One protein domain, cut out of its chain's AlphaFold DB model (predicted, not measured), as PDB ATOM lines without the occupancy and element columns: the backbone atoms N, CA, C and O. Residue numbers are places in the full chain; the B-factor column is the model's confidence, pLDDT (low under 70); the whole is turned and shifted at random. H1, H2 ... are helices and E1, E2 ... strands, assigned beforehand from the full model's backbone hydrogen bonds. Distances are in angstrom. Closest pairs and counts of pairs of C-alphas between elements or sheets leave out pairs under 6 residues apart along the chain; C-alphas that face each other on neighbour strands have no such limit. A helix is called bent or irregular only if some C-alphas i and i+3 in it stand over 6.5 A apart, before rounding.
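Overview. This is residues 211 to 347 of the 364 residues of the protein "Hypothetical protein" of Alexandrium andersonii (UniProt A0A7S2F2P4). Picture one twisted sheet of five strands as the core, with H2 and H3 packed over one face and H4 and H5 over the other, three layers in all: helices, sheet, helices. The small helix H1 is off the sheet at one end of H2, and a long link with no named element, residues 312 to 326, joins E5 to H4. The printed part has 137 residues, with five named helices and five named strands in the order E1 H1 H2 H3 E2 E3 E4 E5 H4 H5. The sheet runs E1 E3 E4 E5 E2, each neighbour pair antiparallel, and the class is mixed, helices and strands. The whole is compact, with a radius of gyration of the C-alphas of 14.2 A, and rounded, spanning 40 by 33 by 29 A.

Along the chain. Find C-alpha 211 at (-54.820, 37.172, -17.561); from there E1, residues 211 to 217, runs 19.5 A. Next come H1, residues 224 to 227, 5.4 A long, and H2, residues 231 to 245, 21.2 A long. H2 is irregular, but only just: C-alphas 232 and 235 are 6.9 A apart. Read on to H3, residues 247 to 253, 11.0 A, and E2, residues 261 to 265, 13.9 A. The longest strand, E3, residues 275 to 283, begins at C-alpha 275 at (-38.872, 26.810, -13.603) and covers 25.7 A. E4, residues 288 to 295, covers 23.6 A and E5, residues 306 to 311, 16.5 A. H4 takes residues 327 to 332, 8.9 A, and H5 takes residues 335 to 345, 15.5 A, with C-alpha 345 at (-50.159, 40.281, -10.476).

Arrangement. Start at the edge strand E1, antiparallel to E3 at 150 degrees, and look for N 212 and O 280, 2.9 A apart. E3, E4 and E5 are a meander, each strand the antiparallel neighbour of the one before; look at N 277 and O 294, 2.8 A, then at N 291 and O 308, 2.8 A. E2 before them makes a Greek key, four strands in a row with the first the antiparallel neighbour of the fourth: N 263 and O 309 are 2.8 A apart. On one face, H2 comes closest to E1 where the C-alphas of Val 214 and Ala 245 are 6.1 A apart. H2, with residues 239 to 244 alone, touches H3 in a helical hairpin, at a shallow tilt of 26 degrees, opposite ways; the closest C-alphas are those of Met 243 and Ala 250, 4.7 A. H1 and H2 touch only at the corner, with C-alphas 225 and 231 closest at 5.7 A. On the opposite face, H4 has a height over the sheet of 9.1 A and lies over E5; the C-alphas of Val 309 and Asp 329 are their closest, 6.4 A. H5, at a height of 9.6 A, runs across the strands at 89 degrees to E3 on the local plane. H4 and H5 are close but not clearly touching, C-alphas 331 and 337 being closest at 5.8 A. Within H4 every O i to N i+4 pair is within hydrogen-bond range; H2 has 9 of 11, H3 2 of 3 and H5 6 of 7, and H1 is too short for such a pair.

Size, cuts and confidence. The two C-alphas farthest apart are those of Gly 297 and Ala 320, 43.3 A. The printed part has no cut, and the link from E5 to H4, 15 residues, is long. The mean pLDDT of the printed part is 87.8; look for values under 70 at residues 223 to 231, 316 to 318 and 320 of this model.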
ATOM      1  N   PHE A 211     -56.041  37.460 -18.292       95.56
ATOM      2  CA  PHE A 211     -54.820  37.172 -17.561       95.56
ATOM      3  C   PHE A 211     -54.735  35.686 -17.197       95.56
ATOM      4  O   PHE A 211     -55.720  35.073 -16.776       95.56
ATOM      5  N   LYS A 212     -53.537  35.111 -17.333       96.12
ATOM      6  CA  LYS A 212     -53.183  33.775 -16.844       96.12
ATOM      7  C   LYS A 212     -51.784  33.797 -16.240       96.12
ATOM      8  O   LYS A 212     -50.870  34.384 -16.809       96.12
ATOM      9  N   LYS A 213     -51.611  33.089 -15.124       96.12
ATOM     10  CA  LYS A 213     -50.297  32.685 -14.615       96.12
ATOM     11  C   LYS A 213     -50.080  31.217 -14.966       96.12
ATOM     12  O   LYS A 213     -50.939  30.392 -14.656       96.12
ATOM     13  N   VAL A 214     -48.947  30.892 -15.579       97.19
ATOM     14  CA  VAL A 214     -48.541  29.508 -15.855       97.19
ATOM     15  C   VAL A 214     -47.126  29.243 -15.362       97.19
ATOM     16  O   VAL A 214     -46.333  30.167 -15.213       97.19
ATOM     17  N   SER A 215     -46.816  27.973 -15.119       97.00
ATOM     18  CA  SER A 215     -45.463  27.512 -14.808       97.00
ATOM     19  C   SER A 215     -44.849  26.906 -16.067       97.00
ATOM     20  O   SER A 215     -45.465  26.051 -16.709       97.00
ATOM     21  N   TRP A 216     -43.656  27.362 -16.442       96.19
ATOM     22  CA  TRP A 216     -42.929  26.879 -17.614       96.19
ATOM     23  C   TRP A 216     -41.490  26.536 -17.244       96.19
ATOM     24  O   TRP A 216     -40.822  27.281 -16.530       96.19
ATOM     25  N   ARG A 217     -40.989  25.403 -17.738       92.25
ATOM     26  CA  ARG A 217     -39.635  24.926 -17.440       92.25
ATOM     27  C   ARG A 217     -38.729  25.100 -18.648       92.25
ATOM     28  O   ARG A 217     -39.040  24.595 -19.725       92.25
ATOM     29  N   MET A 218     -37.556  25.696 -18.443       88.25
ATOM     30  CA  MET A 218     -36.542  25.802 -19.489       88.25
ATOM     31  C   MET A 218     -35.922  24.430 -19.775       88.25
ATOM     32  O   MET A 218     -35.014  23.971 -19.084       88.25
ATOM     33  N   GLY A 219     -36.440  23.746 -20.792       83.56
ATOM     34  CA  GLY A 219     -35.917  22.463 -21.255       83.56
ATOM     35  C   GLY A 219     -34.632  22.581 -22.082       83.56
ATOM     36  O   GLY A 219     -34.260  23.656 -22.550       83.56
ATOM     37  N   PHE A 220     -33.987  21.437 -22.336       78.62
ATOM     38  CA  PHE A 220     -32.790  21.345 -23.186       78.62
ATOM     39  C   PHE A 220     -33.004  21.896 -24.608       78.62
ATOM     40  O   PHE A 220     -32.071  22.418 -25.208       78.62
ATOM     41  N   GLY A 221     -34.234  21.835 -25.131       72.56
ATOM     42  CA  GLY A 221     -34.582  22.377 -26.451       72.56
ATOM     43  C   GLY A 221     -34.528  23.908 -26.562       72.56
ATOM     44  O   GLY A 221     -34.617  24.427 -27.672       72.56
ATOM     45  N   TYR A 222     -34.365  24.617 -25.439       72.06
ATOM     46  CA  TYR A 222     -34.341  26.082 -25.348       72.06
ATOM     47  C   TYR A 222     -32.995  26.643 -24.869       72.06
ATOM     48  O   TYR A 222     -32.882  27.844 -24.632       72.06
ATOM     49  N   VAL A 223     -31.968  25.797 -24.718       60.38
ATOM     50  CA  VAL A 223     -30.634  26.181 -24.204       60.38
ATOM     51  C   VAL A 223     -29.992  27.304 -25.027       60.38
ATOM     52  O   VAL A 223     -29.235  28.115 -24.487       60.38
ATOM     53  N   ASP A 224     -30.361  27.405 -26.301       56.09
ATOM     54  CA  ASP A 224     -29.826  28.397 -27.230       56.09
ATOM     55  C   ASP A 224     -30.452  29.794 -27.080       56.09
ATOM     56  O   ASP A 224     -29.908  30.748 -27.620       56.09
ATOM     57  N   ILE A 225     -31.530  29.977 -26.299       58.66
ATOM     58  CA  ILE A 225     -32.171  31.301 -26.115       58.66
ATOM     59  C   ILE A 225     -31.185  32.354 -25.569       58.66
ATOM     60  O   ILE A 225     -31.371  33.546 -25.805       58.66
ATOM     61  N   TRP A 226     -30.119  31.927 -24.879       58.28
ATOM     62  CA  TRP A 226     -29.132  32.837 -24.290       58.28
ATOM     63  C   TRP A 226     -27.692  32.648 -24.776       58.28
ATOM     64  O   TRP A 226     -27.004  33.632 -25.039       58.28
ATOM     65  N   LYS A 227     -27.190  31.409 -24.878       50.28
ATOM     66  CA  LYS A 227     -25.736  31.188 -25.039       50.28
ATOM     67  C   LYS A 227     -25.189  31.578 -26.411       50.28
ATOM     68  O   LYS A 227     -23.995  31.830 -26.527       50.28
ATOM     69  N   VAL A 228     -26.050  31.655 -27.419       44.41
ATOM     70  CA  VAL A 228     -25.736  32.103 -28.774       44.41
ATOM     71  C   VAL A 228     -27.041  32.644 -29.334       44.41
ATOM     72  O   VAL A 228     -27.909  31.834 -29.583       44.41
ATOM     73  N   LEU A 229     -27.213  33.960 -29.470       48.62
ATOM     74  CA  LEU A 229     -28.020  34.666 -30.493       48.62
ATOM     75  C   LEU A 229     -29.447  34.162 -30.889       48.62
ATOM     76  O   LEU A 229     -30.066  34.748 -31.776       48.62
ATOM     77  N   TYR A 230     -30.046  33.153 -30.252       57.03
ATOM     78  CA  TYR A 230     -31.221  32.443 -30.767       57.03
ATOM     79  C   TYR A 230     -32.518  32.906 -30.087       57.03
ATOM     80  O   TYR A 230     -33.295  32.120 -29.541       57.03
ATOM     81  N   HIS A 231     -32.854  34.189 -30.280       63.66
ATOM     82  CA  HIS A 231     -34.257  34.642 -30.206       63.66
ATOM     83  C   HIS A 231     -35.167  33.856 -31.152       63.66
ATOM     84  O   HIS A 231     -36.379  33.809 -30.960       63.66
ATOM     85  N   ALA A 232     -34.575  33.201 -32.154       72.38
ATOM     86  CA  ALA A 232     -35.244  32.296 -33.063       72.38
ATOM     87  C   ALA A 232     -36.066  31.205 -32.361       72.38
ATOM     88  O   ALA A 232     -36.976  30.708 -32.996       72.38
ATOM     89  N   LYS A 233     -35.813  30.862 -31.086       83.62
ATOM     90  CA  LYS A 233     -36.634  29.894 -30.326       83.62
ATOM     91  C   LYS A 233     -37.775  30.504 -29.512       83.62
ATOM     92  O   LYS A 233     -38.546  29.773 -28.891       83.62
ATOM     93  N   ILE A 234     -37.878  31.832 -29.475       89.25
ATOM     94  CA  ILE A 234     -38.924  32.527 -28.720       89.25
ATOM     95  C   ILE A 234     -40.319  32.217 -29.275       89.25
ATOM     96  O   ILE A 234     -41.193  31.957 -28.455       89.25
ATOM     97  N   PRO A 235     -40.570  32.178 -30.600       91.00
ATOM     98  CA  PRO A 235     -41.873  31.767 -31.122       91.00
ATOM     99  C   PRO A 235     -42.304  30.377 -30.634       91.00
ATOM    100  O   PRO A 235     -43.428  30.219 -30.168       91.00
ATOM    101  N   GLU A 236     -41.406  29.389 -30.650       90.44
ATOM    102  CA  GLU A 236     -41.686  28.039 -30.150       90.44
ATOM    103  C   GLU A 236     -41.916  28.013 -28.632       90.44
ATOM    104  O   GLU A 236     -42.802  27.311 -28.151       90.44
ATOM    105  N   LEU A 237     -41.155  28.797 -27.863       92.88
ATOM    106  CA  LEU A 237     -41.388  28.970 -26.426       92.88
ATOM    107  C   LEU A 237     -42.762  29.607 -26.153       92.88
ATOM    108  O   LEU A 237     -43.476  29.175 -25.251       92.88
ATOM    109  N   LEU A 238     -43.153  30.623 -26.927       95.38
ATOM    110  CA  LEU A 238     -44.453  31.279 -26.777       95.38
ATOM    111  C   LEU A 238     -45.604  30.362 -27.197       95.38
ATOM    112  O   LEU A 238     -46.668  30.420 -26.582       95.38
ATOM    113  N   TRP A 239     -45.398  29.498 -28.195       95.25
ATOM    114  CA  TRP A 239     -46.345  28.436 -28.536       95.25
ATOM    115  C   TRP A 239     -46.587  27.519 -27.330       95.25
ATOM    116  O   TRP A 239     -47.733  27.386 -26.904       95.25
ATOM    117  N   ASP A 240     -45.525  26.992 -26.712       95.12
ATOM    118  CA  ASP A 240     -45.609  26.154 -25.506       95.12
ATOM    119  C   ASP A 240     -46.385  26.855 -24.380       95.12
ATOM    120  O   ASP A 240     -47.332  26.304 -23.816       95.12
ATOM    121  N   VAL A 241     -46.021  28.103 -24.075       97.25
ATOM    122  CA  VAL A 241     -46.659  28.898 -23.017       97.25
ATOM    123  C   VAL A 241     -48.142  29.142 -23.297       97.25
ATOM    124  O   VAL A 241     -48.965  29.004 -22.391       97.25
ATOM    125  N   ASN A 242     -48.508  29.466 -24.539       98.06
ATOM    126  CA  ASN A 242     -49.907  29.652 -24.929       98.06
ATOM    127  C   ASN A 242     -50.714  28.355 -24.809       98.06
ATOM    128  O   ASN A 242     -51.858  28.386 -24.350       98.06
ATOM    129  N   MET A 243     -50.120  27.218 -25.180       97.38
ATOM    130  CA  MET A 243     -50.760  25.910 -25.046       97.38
ATOM    131  C   MET A 243     -50.976  25.529 -23.577       97.38
ATOM    132  O   MET A 243     -52.053  25.039 -23.237       97.38
ATOM    133  N   ILE A 244     -50.013  25.816 -22.693       97.44
ATOM    134  CA  ILE A 244     -50.155  25.608 -21.240       97.44
ATOM    135  C   ILE A 244     -51.230  26.536 -20.652       97.44
ATOM    136  O   ILE A 244     -52.032  26.102 -19.826       97.44
ATOM    137  N   ALA A 245     -51.274  27.804 -21.077       97.38
ATOM    138  CA  ALA A 245     -52.281  28.767 -20.621       97.38
ATOM    139  C   ALA A 245     -53.709  28.377 -21.042       97.38
ATOM    140  O   ALA A 245     -54.669  28.672 -20.319       97.38
ATOM    141  N   GLY A 246     -53.844  27.682 -22.176       96.81
ATOM    142  CA  GLY A 246     -55.109  27.163 -22.682       96.81
ATOM    143  C   GLY A 246     -56.081  28.264 -23.121       96.81
ATOM    144  O   GLY A 246     -55.718  29.430 -23.274       96.81
ATOM    145  N   GLY A 247     -57.347  27.893 -23.335       96.06
ATOM    146  CA  GLY A 247     -58.416  28.848 -23.649       96.06
ATOM    147  C   GLY A 247     -58.097  29.730 -24.859       96.06
ATOM    148  O   GLY A 247     -57.681  29.231 -25.906       96.06
ATOM    149  N   ASP A 248     -58.292  31.041 -24.720       96.00
ATOM    150  CA  ASP A 248     -58.062  31.991 -25.813       96.00
ATOM    151  C   ASP A 248     -56.580  32.201 -26.139       96.00
ATOM    152  O   ASP A 248     -56.263  32.513 -27.286       96.00
ATOM    153  N   PHE A 249     -55.664  31.921 -25.205       97.31
ATOM    154  CA  PHE A 249     -54.227  31.914 -25.489       97.31
ATOM    155  C   PHE A 249     -53.860  30.794 -26.468       97.31
ATOM    156  O   PHE A 249     -53.201  31.052 -27.472       97.31
ATOM    157  N   ALA A 250     -54.351  29.569 -26.254       97.06
ATOM    158  CA  ALA A 250     -54.110  28.456 -27.179       97.06
ATOM    159  C   ALA A 250     -54.691  28.733 -28.583       97.06
ATOM    160  O   ALA A 250     -54.055  28.441 -29.597       97.06
ATOM    161  N   LYS A 251     -55.855  29.397 -28.665       95.88
ATOM    162  CA  LYS A 251     -56.464  29.822 -29.944       95.88
ATOM    163  C   LYS A 251     -55.633  30.857 -30.716       95.88
ATOM    164  O   LYS A 251     -55.862  31.049 -31.918       95.88
ATOM    165  N   LEU A 252     -54.695  31.564 -30.070       94.81
ATOM    166  CA  LEU A 252     -53.794  32.484 -30.777       94.81
ATOM    167  C   LEU A 252     -52.908  31.732 -31.765       94.81
ATOM    168  O   LEU A 252     -52.728  32.210 -32.885       94.81
ATOM    169  N   VAL A 253     -52.429  30.558 -31.346       94.19
ATOM    170  CA  VAL A 253     -51.362  29.798 -32.003       94.19
ATOM    171  C   VAL A 253     -51.831  28.524 -32.708       94.19
ATOM    172  O   VAL A 253     -51.045  27.871 -33.386       94.19
ATOM    173  N   GLU A 254     -53.113  28.176 -32.585       91.19
ATOM    174  CA  GLU A 254     -53.691  26.947 -33.149       91.19
ATOM    175  C   GLU A 254     -53.535  26.849 -34.677       91.19
ATOM    176  O   GLU A 254     -53.211  25.790 -35.207       91.19
ATOM    177  N   LYS A 255     -53.764  27.956 -35.396       87.56
ATOM    178  CA  LYS A 255     -53.671  27.991 -36.868       87.56
ATOM    179  C   LYS A 255     -52.282  28.355 -37.372       87.56
ATOM    180  O   LYS A 255     -51.874  27.919 -38.442       87.56
ATOM    181  N   GLU A 256     -51.613  29.232 -36.641       89.62
ATOM    182  CA  GLU A 256     -50.313  29.774 -36.989       89.62
ATOM    183  C   GLU A 256     -49.534  29.976 -35.695       89.62
ATOM    184  O   GLU A 256     -49.907  30.818 -34.880       89.62
ATOM    185  N   ALA A 257     -48.472  29.192 -35.521       89.62
ATOM    186  CA  ALA A 257     -47.665  29.210 -34.312       89.62
ATOM    187  C   ALA A 257     -46.823  30.486 -34.200       89.62
ATOM    188  O   ALA A 257     -46.642  30.997 -33.096       89.62
ATOM    189  N   ASP A 258     -46.340  31.026 -35.326       92.31
ATOM    190  CA  ASP A 258     -45.540  32.246 -35.268       92.31
ATOM    191  C   ASP A 258     -46.440  33.480 -35.101       92.31
ATOM    192  O   ASP A 258     -47.397  33.672 -35.866       92.31
ATOM    193  N   PRO A 259     -46.104  34.400 -34.184       94.31
ATOM    194  CA  PRO A 259     -46.730  35.712 -34.196       94.31
ATOM    195  C   PRO A 259     -46.425  36.437 -35.515       94.31
ATOM    196  O   PRO A 259     -45.412  36.187 -36.158       94.31
ATOM    197  N   GLN A 260     -47.287  37.355 -35.943       93.50
ATOM    198  CA  GLN A 260     -46.980  38.252 -37.059       93.50
ATOM    199  C   GLN A 260     -45.853  39.214 -36.681       93.50
ATOM    200  O   GLN A 260     -44.981  39.504 -37.497       93.50
ATOM    201  N   ALA A 261     -45.867  39.713 -35.448       94.69
ATOM    202  CA  ALA A 261     -44.809  40.561 -34.930       94.69
ATOM    203  C   ALA A 261     -44.506  40.257 -33.470       94.69
ATOM    204  O   ALA A 261     -45.387  39.849 -32.713       94.69
ATOM    205  N   LEU A 262     -43.254  40.458 -33.085       95.19
ATOM    206  CA  LEU A 262     -42.738  40.107 -31.774       95.19
ATOM    207  C   LEU A 262     -41.729  41.164 -31.326       95.19
ATOM    208  O   LEU A 262     -40.738  41.399 -32.009       95.19
ATOM    209  N   ALA A 263     -41.969  41.769 -30.166       94.94
ATOM    210  CA  ALA A 263     -40.994  42.565 -29.435       94.94
ATOM    211  C   ALA A 263     -40.508  41.775 -28.217       94.94
ATOM    212  O   ALA A 263     -41.309  41.149 -27.524       94.94
ATOM    213  N   VAL A 264     -39.207  41.807 -27.949       92.50
ATOM    214  CA  VAL A 264     -38.540  41.017 -26.913       92.50
ATOM    215  C   VAL A 264     -37.579  41.898 -26.130       92.50
ATOM    216  O   VAL A 264     -36.809  42.651 -26.721       92.50
ATOM    217  N   SER A 265     -37.589  41.749 -24.809       90.75
ATOM    218  CA  SER A 265     -36.565  42.246 -23.895       90.75
ATOM    219  C   SER A 265     -36.006  41.075 -23.090       90.75
ATOM    220  O   SER A 265     -36.773  40.329 -22.478       90.75
ATOM    221  N   LEU A 266     -34.680  40.923 -23.074       83.94
ATOM    222  CA  LEU A 266     -33.964  39.889 -22.310       83.94
ATOM    223  C   LEU A 266     -33.025  40.536 -21.287       83.94
ATOM    224  O   LEU A 266     -31.823  40.648 -21.514       83.94
ATOM    225  N   PRO A 267     -33.570  41.026 -20.163       79.50
ATOM    226  CA  PRO A 267     -32.780  41.702 -19.136       79.50
ATOM    227  C   PRO A 267     -31.813  40.784 -18.369       79.50
ATOM    228  O   PRO A 267     -30.817  41.285 -17.847       79.50
ATOM    229  N   LYS A 268     -32.099  39.479 -18.254       80.88
ATOM    230  CA  LYS A 268     -31.285  38.506 -17.506       80.88
ATOM    231  C   LYS A 268     -31.253  37.159 -18.232       80.88
ATOM    232  O   LYS A 268     -32.188  36.813 -18.947       80.88
ATOM    233  N   GLY A 269     -30.183  36.394 -18.018       77.19
ATOM    234  CA  GLY A 269     -30.062  35.033 -18.542       77.19
ATOM    235  C   GLY A 269     -31.079  34.075 -17.917       77.19
ATOM    236  O   GLY A 269     -31.528  34.277 -16.787       77.19
ATOM    237  N   MET A 270     -31.425  33.028 -18.665       81.81
ATOM    238  CA  MET A 270     -32.253  31.922 -18.185       81.81
ATOM    239  C   MET A 270     -31.390  30.677 -17.949       81.81
ATOM    240  O   MET A 270     -30.465  30.398 -18.717       81.81
ATOM    241  N   ASP A 271     -31.721  29.923 -16.907       82.56
ATOM    242  CA  ASP A 271     -30.999  28.740 -16.471       82.56
ATOM    243  C   ASP A 271     -31.702  27.471 -16.942       82.56
ATOM    244  O   ASP A 271     -32.886  27.229 -16.690       82.56
ATOM    245  N   MET A 272     -30.939  26.614 -17.614       85.31
ATOM    246  CA  MET A 272     -31.428  25.321 -18.070       85.31
ATOM    247  C   MET A 272     -31.933  24.485 -16.889       85.31
ATOM    248  O   MET A 272     -31.243  24.293 -15.890       85.31
ATOM    249  N   GLY A 273     -33.133  23.933 -17.036       86.19
ATOM    250  CA  GLY A 273     -33.797  23.118 -16.028       86.19
ATOM    251  C   GLY A 273     -34.576  23.916 -14.983       86.19
ATOM    252  O   GLY A 273     -35.378  23.284 -14.287       86.19
ATOM    253  N   ALA A 274     -34.396  25.240 -14.910       90.88
ATOM    254  CA  ALA A 274     -35.135  26.114 -14.008       90.88
ATOM    255  C   ALA A 274     -36.602  26.264 -14.430       90.88
ATOM    256  O   ALA A 274     -36.966  26.104 -15.602       90.88
ATOM    257  N   VAL A 275     -37.442  26.557 -13.441       94.81
ATOM    258  CA  VAL A 275     -38.872  26.810 -13.603       94.81
ATOM    259  C   VAL A 275     -39.123  28.309 -13.476       94.81
ATOM    260  O   VAL A 275     -38.560  28.981 -12.609       94.81
ATOM    261  N   TYR A 276     -39.962  28.821 -14.364       95.81
ATOM    262  CA  TYR A 276     -40.339  30.219 -14.452       95.81
ATOM    263  C   TYR A 276     -41.848  30.364 -14.298       95.81
ATOM    264  O   TYR A 276     -42.627  29.637 -14.922       95.81
ATOM    265  N   ASP A 277     -42.244  31.346 -13.498       97.19
ATOM    266  CA  ASP A 277     -43.595  31.877 -13.488       97.19
ATOM    267  C   ASP A 277     -43.764  32.790 -14.705       97.19
ATOM    268  O   ASP A 277     -43.048  33.783 -14.863       97.19
ATOM    269  N   VAL A 278     -44.720  32.455 -15.571       97.44
ATOM    270  CA  VAL A 278     -45.039  33.232 -16.767       97.44
ATOM    271  C   VAL A 278     -46.394  33.898 -16.595       97.44
ATOM    272  O   VAL A 278     -47.424  33.236 -16.450       97.44
ATOM    273  N   TYR A 279     -46.382  35.226 -16.613       96.75
ATOM    274  CA  TYR A 279     -47.575  36.059 -16.549       96.75
ATOM    275  C   TYR A 279     -47.995  36.446 -17.962       96.75
ATOM    276  O   TYR A 279     -47.302  37.213 -18.633       96.75
ATOM    277  N   CYS A 280     -49.120  35.893 -18.402       97.69
ATOM    278  CA  CYS A 280     -49.671  36.060 -19.736       97.69
ATOM    279  C   CYS A 280     -50.856  37.025 -19.680       97.69
ATOM    280  O   CYS A 280     -51.840  36.772 -18.984       97.69
ATOM    281  N   PHE A 281     -50.783  38.099 -20.454       96.94
ATOM    282  CA  PHE A 281     -51.844  39.086 -20.628       96.94
ATOM    283  C   PHE A 281     -52.306  39.068 -22.079       96.94
ATOM    284  O   PHE A 281     -51.469  38.947 -22.973       96.94
ATOM    285  N   LEU A 282     -53.607  39.193 -22.334       97.19
ATOM    286  CA  LEU A 282     -54.168  39.153 -23.685       97.19
ATOM    287  C   LEU A 282     -55.138  40.311 -23.926       97.19
ATOM    288  O   LEU A 282     -56.117  40.476 -23.206       97.19
ATOM    289  N   GLU A 283     -54.873  41.076 -24.983       95.25
ATOM    290  CA  GLU A 283     -55.811  41.999 -25.621       95.25
ATOM    291  C   GLU A 283     -56.478  41.257 -26.790       95.25
ATOM    292  O   GLU A 283     -55.907  41.120 -27.877       95.25
ATOM    293  N   GLU A 284     -57.671  40.721 -26.532       91.81
ATOM    294  CA  GLU A 284     -58.363  39.778 -27.420       91.81
ATOM    295  C   GLU A 284     -58.674  40.372 -28.792       91.81
ATOM    296  O   GLU A 284     -58.370  39.757 -29.816       91.81
ATOM    297  N   GLU A 285     -59.214  41.595 -28.817       89.69
ATOM    298  CA  GLU A 285     -59.632  42.270 -30.051       89.69
ATOM    299  C   GLU A 285     -58.479  42.440 -31.045       89.69
ATOM    300  O   GLU A 285     -58.683  42.379 -32.256       89.69
ATOM    301  N   LYS A 286     -57.258  42.627 -30.532       91.19
ATOM    302  CA  LYS A 286     -56.048  42.782 -31.348       91.19
ATOM    303  C   LYS A 286     -55.249  41.492 -31.492       91.19
ATOM    304  O   LYS A 286     -54.198  41.518 -32.123       91.19
ATOM    305  N   ARG A 287     -55.693  40.380 -30.889       94.62
ATOM    306  CA  ARG A 287     -54.922  39.125 -30.788       94.62
ATOM    307  C   ARG A 287     -53.476  39.383 -30.338       94.62
ATOM    308  O   ARG A 287     -52.532  38.835 -30.912       94.62
ATOM    309  N   LYS A 288     -53.303  40.267 -29.350       95.88
ATOM    310  CA  LYS A 288     -51.993  40.722 -28.874       95.88
ATOM    311  C   LYS A 288     -51.765  40.278 -27.440       95.88
ATOM    312  O   LYS A 288     -52.546  40.620 -26.552       95.88
ATOM    313  N   ALA A 289     -50.677  39.564 -27.209       97.69
ATOM    314  CA  ALA A 289     -50.347  39.028 -25.902       97.69
ATOM    315  C   ALA A 289     -49.022  39.583 -25.378       97.69
ATOM    316  O   ALA A 289     -48.073  39.764 -26.141       97.69
ATOM    317  N   THR A 290     -48.969  39.827 -24.072       97.50
ATOM    318  CA  THR A 290     -47.750  40.202 -23.351       97.50
ATOM    319  C   THR A 290     -47.383  39.092 -22.380       97.50
ATOM    320  O   THR A 290     -48.250  38.580 -21.674       97.50
ATOM    321  N   TYR A 291     -46.105  38.737 -22.328       97.62
ATOM    322  CA  TYR A 291     -45.585  37.646 -21.511       97.62
ATOM    323  C   TYR A 291     -44.429  38.151 -20.664       97.62
ATOM    324  O   TYR A 291     -43.468  38.685 -21.215       97.62
ATOM    325  N   ILE A 292     -44.505  37.963 -19.350       96.62
ATOM    326  CA  ILE A 292     -43.436  38.320 -18.411       96.62
ATOM    327  C   ILE A 292     -42.979  37.061 -17.680       96.62
ATOM    328  O   ILE A 292     -43.778  36.429 -16.994       96.62
ATOM    329  N   PHE A 293     -41.700  36.721 -17.812       95.38
ATOM    330  CA  PHE A 293     -41.078  35.563 -17.175       95.38
ATOM    331  C   PHE A 293     -40.307  36.021 -15.940       95.38
ATOM    332  O   PHE A 293     -39.385  36.840 -16.049       95.38
ATOM    333  N   LEU A 294     -40.667  35.471 -14.782       95.56
ATOM    334  CA  LEU A 294     -39.940  35.605 -13.520       95.56
ATOM    335  C   LEU A 294     -39.486  34.222 -13.043       95.56
ATOM    336  O   LEU A 294     -40.187  33.241 -13.296       95.56
ATOM    337  N   PRO A 295     -38.339  34.106 -12.350       94.88
ATOM    338  CA  PRO A 295     -38.021  32.901 -11.594       94.88
ATOM    339  C   PRO A 295     -39.199  32.514 -10.697       94.88
ATOM    340  O   PRO A 295     -39.857  33.397 -10.140       94.88
ATOM    341  N   GLU A 296     -39.471  31.217 -10.578       94.38
ATOM    342  CA  GLU A 296     -40.571  30.708  -9.755       94.38
ATOM    343  C   GLU A 296     -40.565  31.338  -8.351       94.38
ATOM    344  O   GLU A 296     -39.547  31.354  -7.655       94.38
ATOM    345  N   GLY A 297     -41.706  31.905  -7.948       89.38
ATOM    346  CA  GLY A 297     -41.867  32.555  -6.646       89.38
ATOM    347  C   GLY A 297     -41.322  33.986  -6.547       89.38
ATOM    348  O   GLY A 297     -41.550  34.634  -5.525       89.38
ATOM    349  N   SER A 298     -40.658  34.519  -7.580       92.56
ATOM    350  CA  SER A 298     -40.289  35.938  -7.611       92.56
ATOM    351  C   SER A 298     -41.487  36.822  -7.970       92.56
ATOM    352  O   SER A 298     -42.345  36.488  -8.789       92.56
ATOM    353  N   SER A 299     -41.521  37.995  -7.342       87.00
ATOM    354  CA  SER A 299     -42.505  39.058  -7.554       87.00
ATOM    355  C   SER A 299     -41.849  40.406  -7.872       87.00
ATOM    356  O   SER A 299     -42.528  41.428  -7.967       87.00
ATOM    357  N   ASN A 300     -40.523  40.433  -8.035       89.69
ATOM    358  CA  ASN A 300     -39.773  41.653  -8.294       89.69
ATOM    359  C   ASN A 300     -39.564  41.840  -9.802       89.69
ATOM    360  O   ASN A 300     -38.988  40.993 -10.475       89.69
ATOM    361  N   TYR A 301     -39.960  42.996 -10.338       88.31
ATOM    362  CA  TYR A 301     -39.800  43.303 -11.764       88.31
ATOM    363  C   TYR A 301     -38.349  43.306 -12.250       88.31
ATOM    364  O   TYR A 301     -38.099  43.096 -13.441       88.31
ATOM    365  N   SER A 302     -37.394  43.540 -11.349       89.19
ATOM    366  CA  SER A 302     -35.968  43.470 -11.667       89.19
ATOM    367  C   SER A 302     -35.467  42.036 -11.851       89.19
ATOM    368  O   SER A 302     -34.407  41.852 -12.441       89.19
ATOM    369  N   ASP A 303     -36.223  41.021 -11.421       90.94
ATOM    370  CA  ASP A 303     -35.921  39.599 -11.634       90.94
ATOM    371  C   ASP A 303     -36.478  39.044 -12.936       90.94
ATOM    372  O   ASP A 303     -36.276  37.871 -13.234       90.94
ATOM    373  N   CYS A 304     -37.131  39.883 -13.741       91.88
ATOM    374  CA  CYS A 304     -37.522  39.503 -15.087       91.88
ATOM    375  C   CYS A 304     -36.314  38.966 -15.851       91.88
ATOM    376  O   CYS A 304     -35.244  39.572 -15.819       91.88
ATOM    377  N   VAL A 305     -36.506  37.823 -16.506       89.50
ATOM    378  CA  VAL A 305     -35.513  37.198 -17.391       89.50
ATOM    379  C   VAL A 305     -35.882  37.384 -18.859       89.50
ATOM    380  O   VAL A 305     -35.017  37.615 -19.695       89.50
ATOM    381  N   LEU A 306     -37.180  37.382 -19.164       91.50
ATOM    382  CA  LEU A 306     -37.718  37.544 -20.507       91.50
ATOM    383  C   LEU A 306     -39.043  38.306 -20.436       91.50
ATOM    384  O   LEU A 306     -39.915  37.986 -19.627       91.50
ATOM    385  N   ALA A 307     -39.200  39.303 -21.300       94.38
ATOM    386  CA  ALA A 307     -40.465  39.979 -21.534       94.38
ATOM    387  C   ALA A 307     -40.741  40.064 -23.033       94.38
ATOM    388  O   ALA A 307     -39.882  40.507 -23.795       94.38
ATOM    389  N   CYS A 308     -41.941  39.671 -23.446       95.56
ATOM    390  CA  CYS A 308     -42.337  39.644 -24.849       95.56
ATOM    391  C   CYS A 308     -43.681  40.336 -25.051       95.56
ATOM    392  O   CYS A 308     -44.591  40.156 -24.247       95.56
ATOM    393  N   VAL A 309     -43.832  41.034 -26.173       96.88
ATOM    394  CA  VAL A 309     -45.132  41.409 -26.739       96.88
ATOM    395  C   VAL A 309     -45.241  40.753 -28.104       96.88
ATOM    396  O   VAL A 309     -44.375  40.953 -28.952       96.88
ATOM    397  N   ALA A 310     -46.287  39.963 -28.319       96.94
ATOM    398  CA  ALA A 310     -46.502  39.213 -29.546       96.94
ATOM    399  C   ALA A 310     -47.883  39.517 -30.133       96.94
ATOM    400  O   ALA A 310     -48.899  39.475 -29.438       96.94
ATOM    401  N   LEU A 311     -47.915  39.813 -31.427       95.56
ATOM    402  CA  LEU A 311     -49.105  40.173 -32.186       95.56
ATOM    403  C   LEU A 311     -49.412  39.035 -33.160       95.56
ATOM    404  O   LEU A 311     -48.629  38.783 -34.070       95.56
ATOM    405  N   TYR A 312     -50.531  38.333 -32.971       94.44
ATOM    406  CA  TYR A 312     -50.938  37.168 -33.776       94.44
ATOM    407  C   TYR A 312     -52.018  37.513 -34.815       94.44
ATOM    408  O   TYR A 312     -52.670  36.621 -35.370       94.44
ATOM    409  N   ASP A 313     -52.248  38.802 -35.070       91.12
ATOM    410  CA  ASP A 313     -53.210  39.259 -36.069       91.12
ATOM    411  C   ASP A 313     -52.596  39.306 -37.467       91.12
ATOM    412  O   ASP A 313     -52.129  40.324 -37.965       91.12
ATOM    413  N   TRP A 314     -52.667  38.177 -38.150       86.81
ATOM    414  CA  TRP A 314     -52.219  38.080 -39.528       86.81
ATOM    415  C   TRP A 314     -53.259  38.506 -40.570       86.81
ATOM    416  O   TRP A 314     -53.038  38.331 -41.769       86.81
ATOM    417  N   SER A 315     -54.434  38.968 -40.136       72.75
ATOM    418  CA  SER A 315     -55.644  38.797 -40.928       72.75
ATOM    419  C   SER A 315     -55.903  39.836 -42.012       72.75
ATOM    420  O   SER A 315     -56.697  39.473 -42.870       72.75
ATOM    421  N   SER A 316     -55.281  41.037 -42.047       56.91
ATOM    422  CA  SER A 316     -55.226  41.951 -43.239       56.91
ATOM    423  C   SER A 316     -55.052  43.461 -42.948       56.91
ATOM    424  O   SER A 316     -55.699  44.289 -43.586       56.91
ATOM    425  N   LYS A 317     -54.171  43.894 -42.034       62.31
ATOM    426  CA  LYS A 317     -53.836  45.336 -41.895       62.31
ATOM    427  C   LYS A 317     -52.368  45.582 -41.556       62.31
ATOM    428  O   LYS A 317     -52.063  46.418 -40.711       62.31
ATOM    429  N   CYS A 318     -51.449  44.858 -42.200       68.44
ATOM    430  CA  CYS A 318     -50.039  45.235 -42.111       68.44
ATOM    431  C   CYS A 318     -49.887  46.619 -42.764       68.44
ATOM    432  O   CYS A 318     -50.234  46.759 -43.941       68.44
ATOM    433  N   PRO A 319     -49.451  47.655 -42.031       73.62
ATOM    434  CA  PRO A 319     -49.302  48.980 -42.615       73.62
ATOM    435  C   PRO A 319     -48.305  48.950 -43.778       73.62
ATOM    436  O   PRO A 319     -47.413  48.103 -43.811       73.62
ATOM    437  N   ALA A 320     -48.421  49.874 -44.734       69.75
ATOM    438  CA  ALA A 320     -47.515  49.907 -45.887       69.75
ATOM    439  C   ALA A 320     -46.032  49.981 -45.458       69.75
ATOM    440  O   ALA A 320     -45.179  49.301 -46.028       69.75
ATOM    441  N   ASP A 321     -45.739  50.710 -44.377       71.69
ATOM    442  CA  ASP A 321     -44.398  50.818 -43.788       71.69
ATOM    443  C   ASP A 321     -43.933  49.559 -43.028       71.69
ATOM    444  O   ASP A 321     -42.744  49.407 -42.763       71.69
ATOM    445  N   GLY A 322     -44.846  48.630 -42.724       73.50
ATOM    446  CA  GLY A 322     -44.557  47.350 -42.069       73.50
ATOM    447  C   GLY A 322     -44.490  47.358 -40.585       73.50
ATOM    448  O   GLY A 322     -44.214  46.311 -40.008       73.50
ATOM    449  N   LYS A 323     -44.771  48.511 -39.995       83.88
ATOM    450  CA  LYS A 323     -44.719  48.693 -38.564       83.88
ATOM    451  C   LYS A 323     -46.069  48.298 -37.986       83.88
ATOM    452  O   LYS A 323     -46.971  49.133 -37.889       83.88
ATOM    453  N   THR A 324     -46.246  47.017 -37.690       89.44
ATOM    454  CA  THR A 324     -47.429  46.506 -36.986       89.44
ATOM    455  C   THR A 324     -47.317  46.745 -35.487       89.44
ATOM    456  O   THR A 324     -48.334  47.006 -34.846       89.44
ATOM    457  N   LEU A 325     -46.094  46.747 -34.953       92.44
ATOM    458  CA  LEU A 325     -45.810  47.184 -33.592       92.44
ATOM    459  C   LEU A 325     -45.870  48.714 -33.478       92.44
ATOM    460  O   LEU A 325     -45.729  49.468 -34.452       92.44
ATOM    461  N   ARG A 326     -46.088  49.178 -32.251       92.38
ATOM    462  CA  ARG A 326     -46.165  50.592 -31.874       92.38
ATOM    463  C   ARG A 326     -45.197  50.897 -30.742       92.38
ATOM    464  O   ARG A 326     -44.711  49.985 -30.077       92.38
ATOM    465  N   SER A 327     -44.900  52.177 -30.521       93.38
ATOM    466  CA  SER A 327     -43.973  52.563 -29.450       93.38
ATOM    467  C   SER A 327     -44.437  52.038 -28.090       93.38
ATOM    468  O   SER A 327     -43.617  51.542 -27.324       93.38
ATOM    469  N   GLU A 328     -45.749  52.045 -27.840       93.12
ATOM    470  CA  GLU A 328     -46.355  51.541 -26.607       93.12
ATOM    471  C   GLU A 328     -46.065  50.044 -26.385       93.12
ATOM    472  O   GLU A 328     -45.784  49.638 -25.260       93.12
ATOM    473  N   ASP A 329     -46.054  49.230 -27.450       94.00
ATOM    474  CA  ASP A 329     -45.748  47.793 -27.372       94.00
ATOM    475  C   ASP A 329     -44.308  47.547 -26.906       94.00
ATOM    476  O   ASP A 329     -44.033  46.642 -26.120       94.00
ATOM    477  N   LEU A 330     -43.376  48.379 -27.373       93.75
ATOM    478  CA  LEU A 330     -41.973  48.294 -26.980       93.75
ATOM    479  C   LEU A 330     -41.739  48.903 -25.590       93.75
ATOM    480  O   LEU A 330     -40.846  48.454 -24.876       93.75
ATOM    481  N   GLU A 331     -42.532  49.895 -25.181       92.94
ATOM    482  CA  GLU A 331     -42.474  50.466 -23.831       92.94
ATOM    483  C   GLU A 331     -42.951  49.472 -22.757       92.94
ATOM    484  O   GLU A 331     -42.359  49.428 -21.674       92.94
ATOM    485  N   LEU A 332     -43.934  48.614 -23.058       91.56
ATOM    486  CA  LEU A 332     -44.426  47.566 -22.145       91.56
ATOM    487  C   LEU A 332     -43.330  46.623 -21.650       91.56
ATOM    488  O   LEU A 332     -43.314  46.240 -20.481       91.56
ATOM    489  N   ILE A 333     -42.417  46.237 -22.539       91.25
ATOM    490  CA  ILE A 333     -41.356  45.278 -22.224       91.25
ATOM    491  C   ILE A 333     -40.149  45.933 -21.553       91.25
ATOM    492  O   ILE A 333     -39.226  45.221 -21.172       91.25
ATOM    493  N   THR A 334     -40.140  47.258 -21.359       89.81
ATOM    494  CA  THR A 334     -39.097  47.961 -20.589       89.81
ATOM    495  C   THR A 334     -39.258  47.747 -19.084       89.81
ATOM    496  O   THR A 334     -40.315  47.346 -18.609       89.81
ATOM    497  N   ALA A 335     -38.234  48.075 -18.288       87.25
ATOM    498  CA  ALA A 335     -38.321  47.976 -16.827       87.25
ATOM    499  C   ALA A 335     -39.530  48.731 -16.240       87.25
ATOM    500  O   ALA A 335     -40.218  48.196 -15.373       87.25
ATOM    501  N   ALA A 336     -39.816  49.934 -16.752       87.00
ATOM    502  CA  ALA A 336     -40.967  50.722 -16.327       87.00
ATOM    503  C   ALA A 336     -42.289  50.039 -16.703       87.00
ATOM    504  O   ALA A 336     -43.175  49.944 -15.861       87.00
ATOM    505  N   GLY A 337     -42.406  49.514 -17.927       88.06
ATOM    506  CA  GLY A 337     -43.609  48.814 -18.379       88.06
ATOM    507  C   GLY A 337     -43.893  47.532 -17.599       88.06
ATOM    508  O   GLY A 337     -44.998  47.341 -17.087       88.06
ATOM    509  N   ARG A 338     -42.861  46.706 -17.395       90.31
ATOM    510  CA  ARG A 338     -42.938  45.458 -16.619       90.31
ATOM    511  C   ARG A 338     -43.385  45.692 -15.182       90.31
ATOM    512  O   ARG A 338     -44.126  44.879 -14.637       90.31
ATOM    513  N   MET A 339     -42.959  46.800 -14.573       90.50
ATOM    514  CA  MET A 339     -43.360  47.163 -13.215       90.50
ATOM    515  C   MET A 339     -44.885  47.291 -13.087       90.50
ATOM    516  O   MET A 339     -45.431  46.782 -12.114       90.50
ATOM    517  N   TYR A 340     -45.576  47.906 -14.053       89.62
ATOM    518  CA  TYR A 340     -47.041  48.031 -14.014       89.62
ATOM    519  C   TYR A 340     -47.733  46.665 -14.073       89.62
ATOM    520  O   TYR A 340     -48.596  46.374 -13.248       89.62
ATOM    521  N   LEU A 341     -47.303  45.795 -14.991       91.06
ATOM    522  CA  LEU A 341     -47.859  44.444 -15.130       91.06
ATOM    523  C   LEU A 341     -47.628  43.606 -13.864       91.06
ATOM    524  O   LEU A 341     -48.526  42.905 -13.405       91.06
ATOM    525  N   ILE A 342     -46.443  43.713 -13.257       90.94
ATOM    526  CA  ILE A 342     -46.105  42.966 -12.041       90.94
ATOM    527  C   ILE A 342     -46.827  43.525 -10.805       90.94
ATOM    528  O   ILE A 342     -47.215  42.770  -9.914       90.94
ATOM    529  N   GLN A 343     -47.077  44.833 -10.744       89.31
ATOM    530  CA  GLN A 343     -47.910  45.411  -9.685       89.31
ATOM    531  C   GLN A 343     -49.329  44.847  -9.718       89.31
ATOM    532  O   GLN A 343     -49.872  44.531  -8.663       89.31
ATOM    533  N   TYR A 344     -49.900  44.644 -10.908       89.25
ATOM    534  CA  TYR A 344     -51.191  43.978 -11.032       89.25
ATOM    535  C   TYR A 344     -51.137  42.545 -10.478       89.25
ATOM    536  O   TYR A 344     -51.910  42.229  -9.579       89.25
ATOM    537  N   VAL A 345     -50.187  41.700 -10.913       90.19
ATOM    538  CA  VAL A 345     -50.159  40.281 -10.476       90.19
ATOM    539  C   VAL A 345     -49.881  40.107  -8.982       90.19
ATOM    540  O   VAL A 345     -50.203  39.068  -8.414       90.19
ATOM    541  N   THR A 346     -49.283  41.110  -8.340       87.88
ATOM    542  CA  THR A 346     -48.977  41.105  -6.901       87.88
ATOM    543  C   THR A 346     -50.089  41.712  -6.040       87.88
ATOM    544  O   THR A 346     -49.918  41.841  -4.829       87.88
ATOM    545  N   GLY A 347     -51.233  42.071  -6.635       83.69
ATOM    546  CA  GLY A 347     -52.367  42.660  -5.918       83.69
ATOM    547  C   GLY A 347     -52.137  44.114  -5.490       83.69
ATOM    548  O   GLY A 347     -52.812  44.606  -4.585       83.69
TER     549      GLY A 347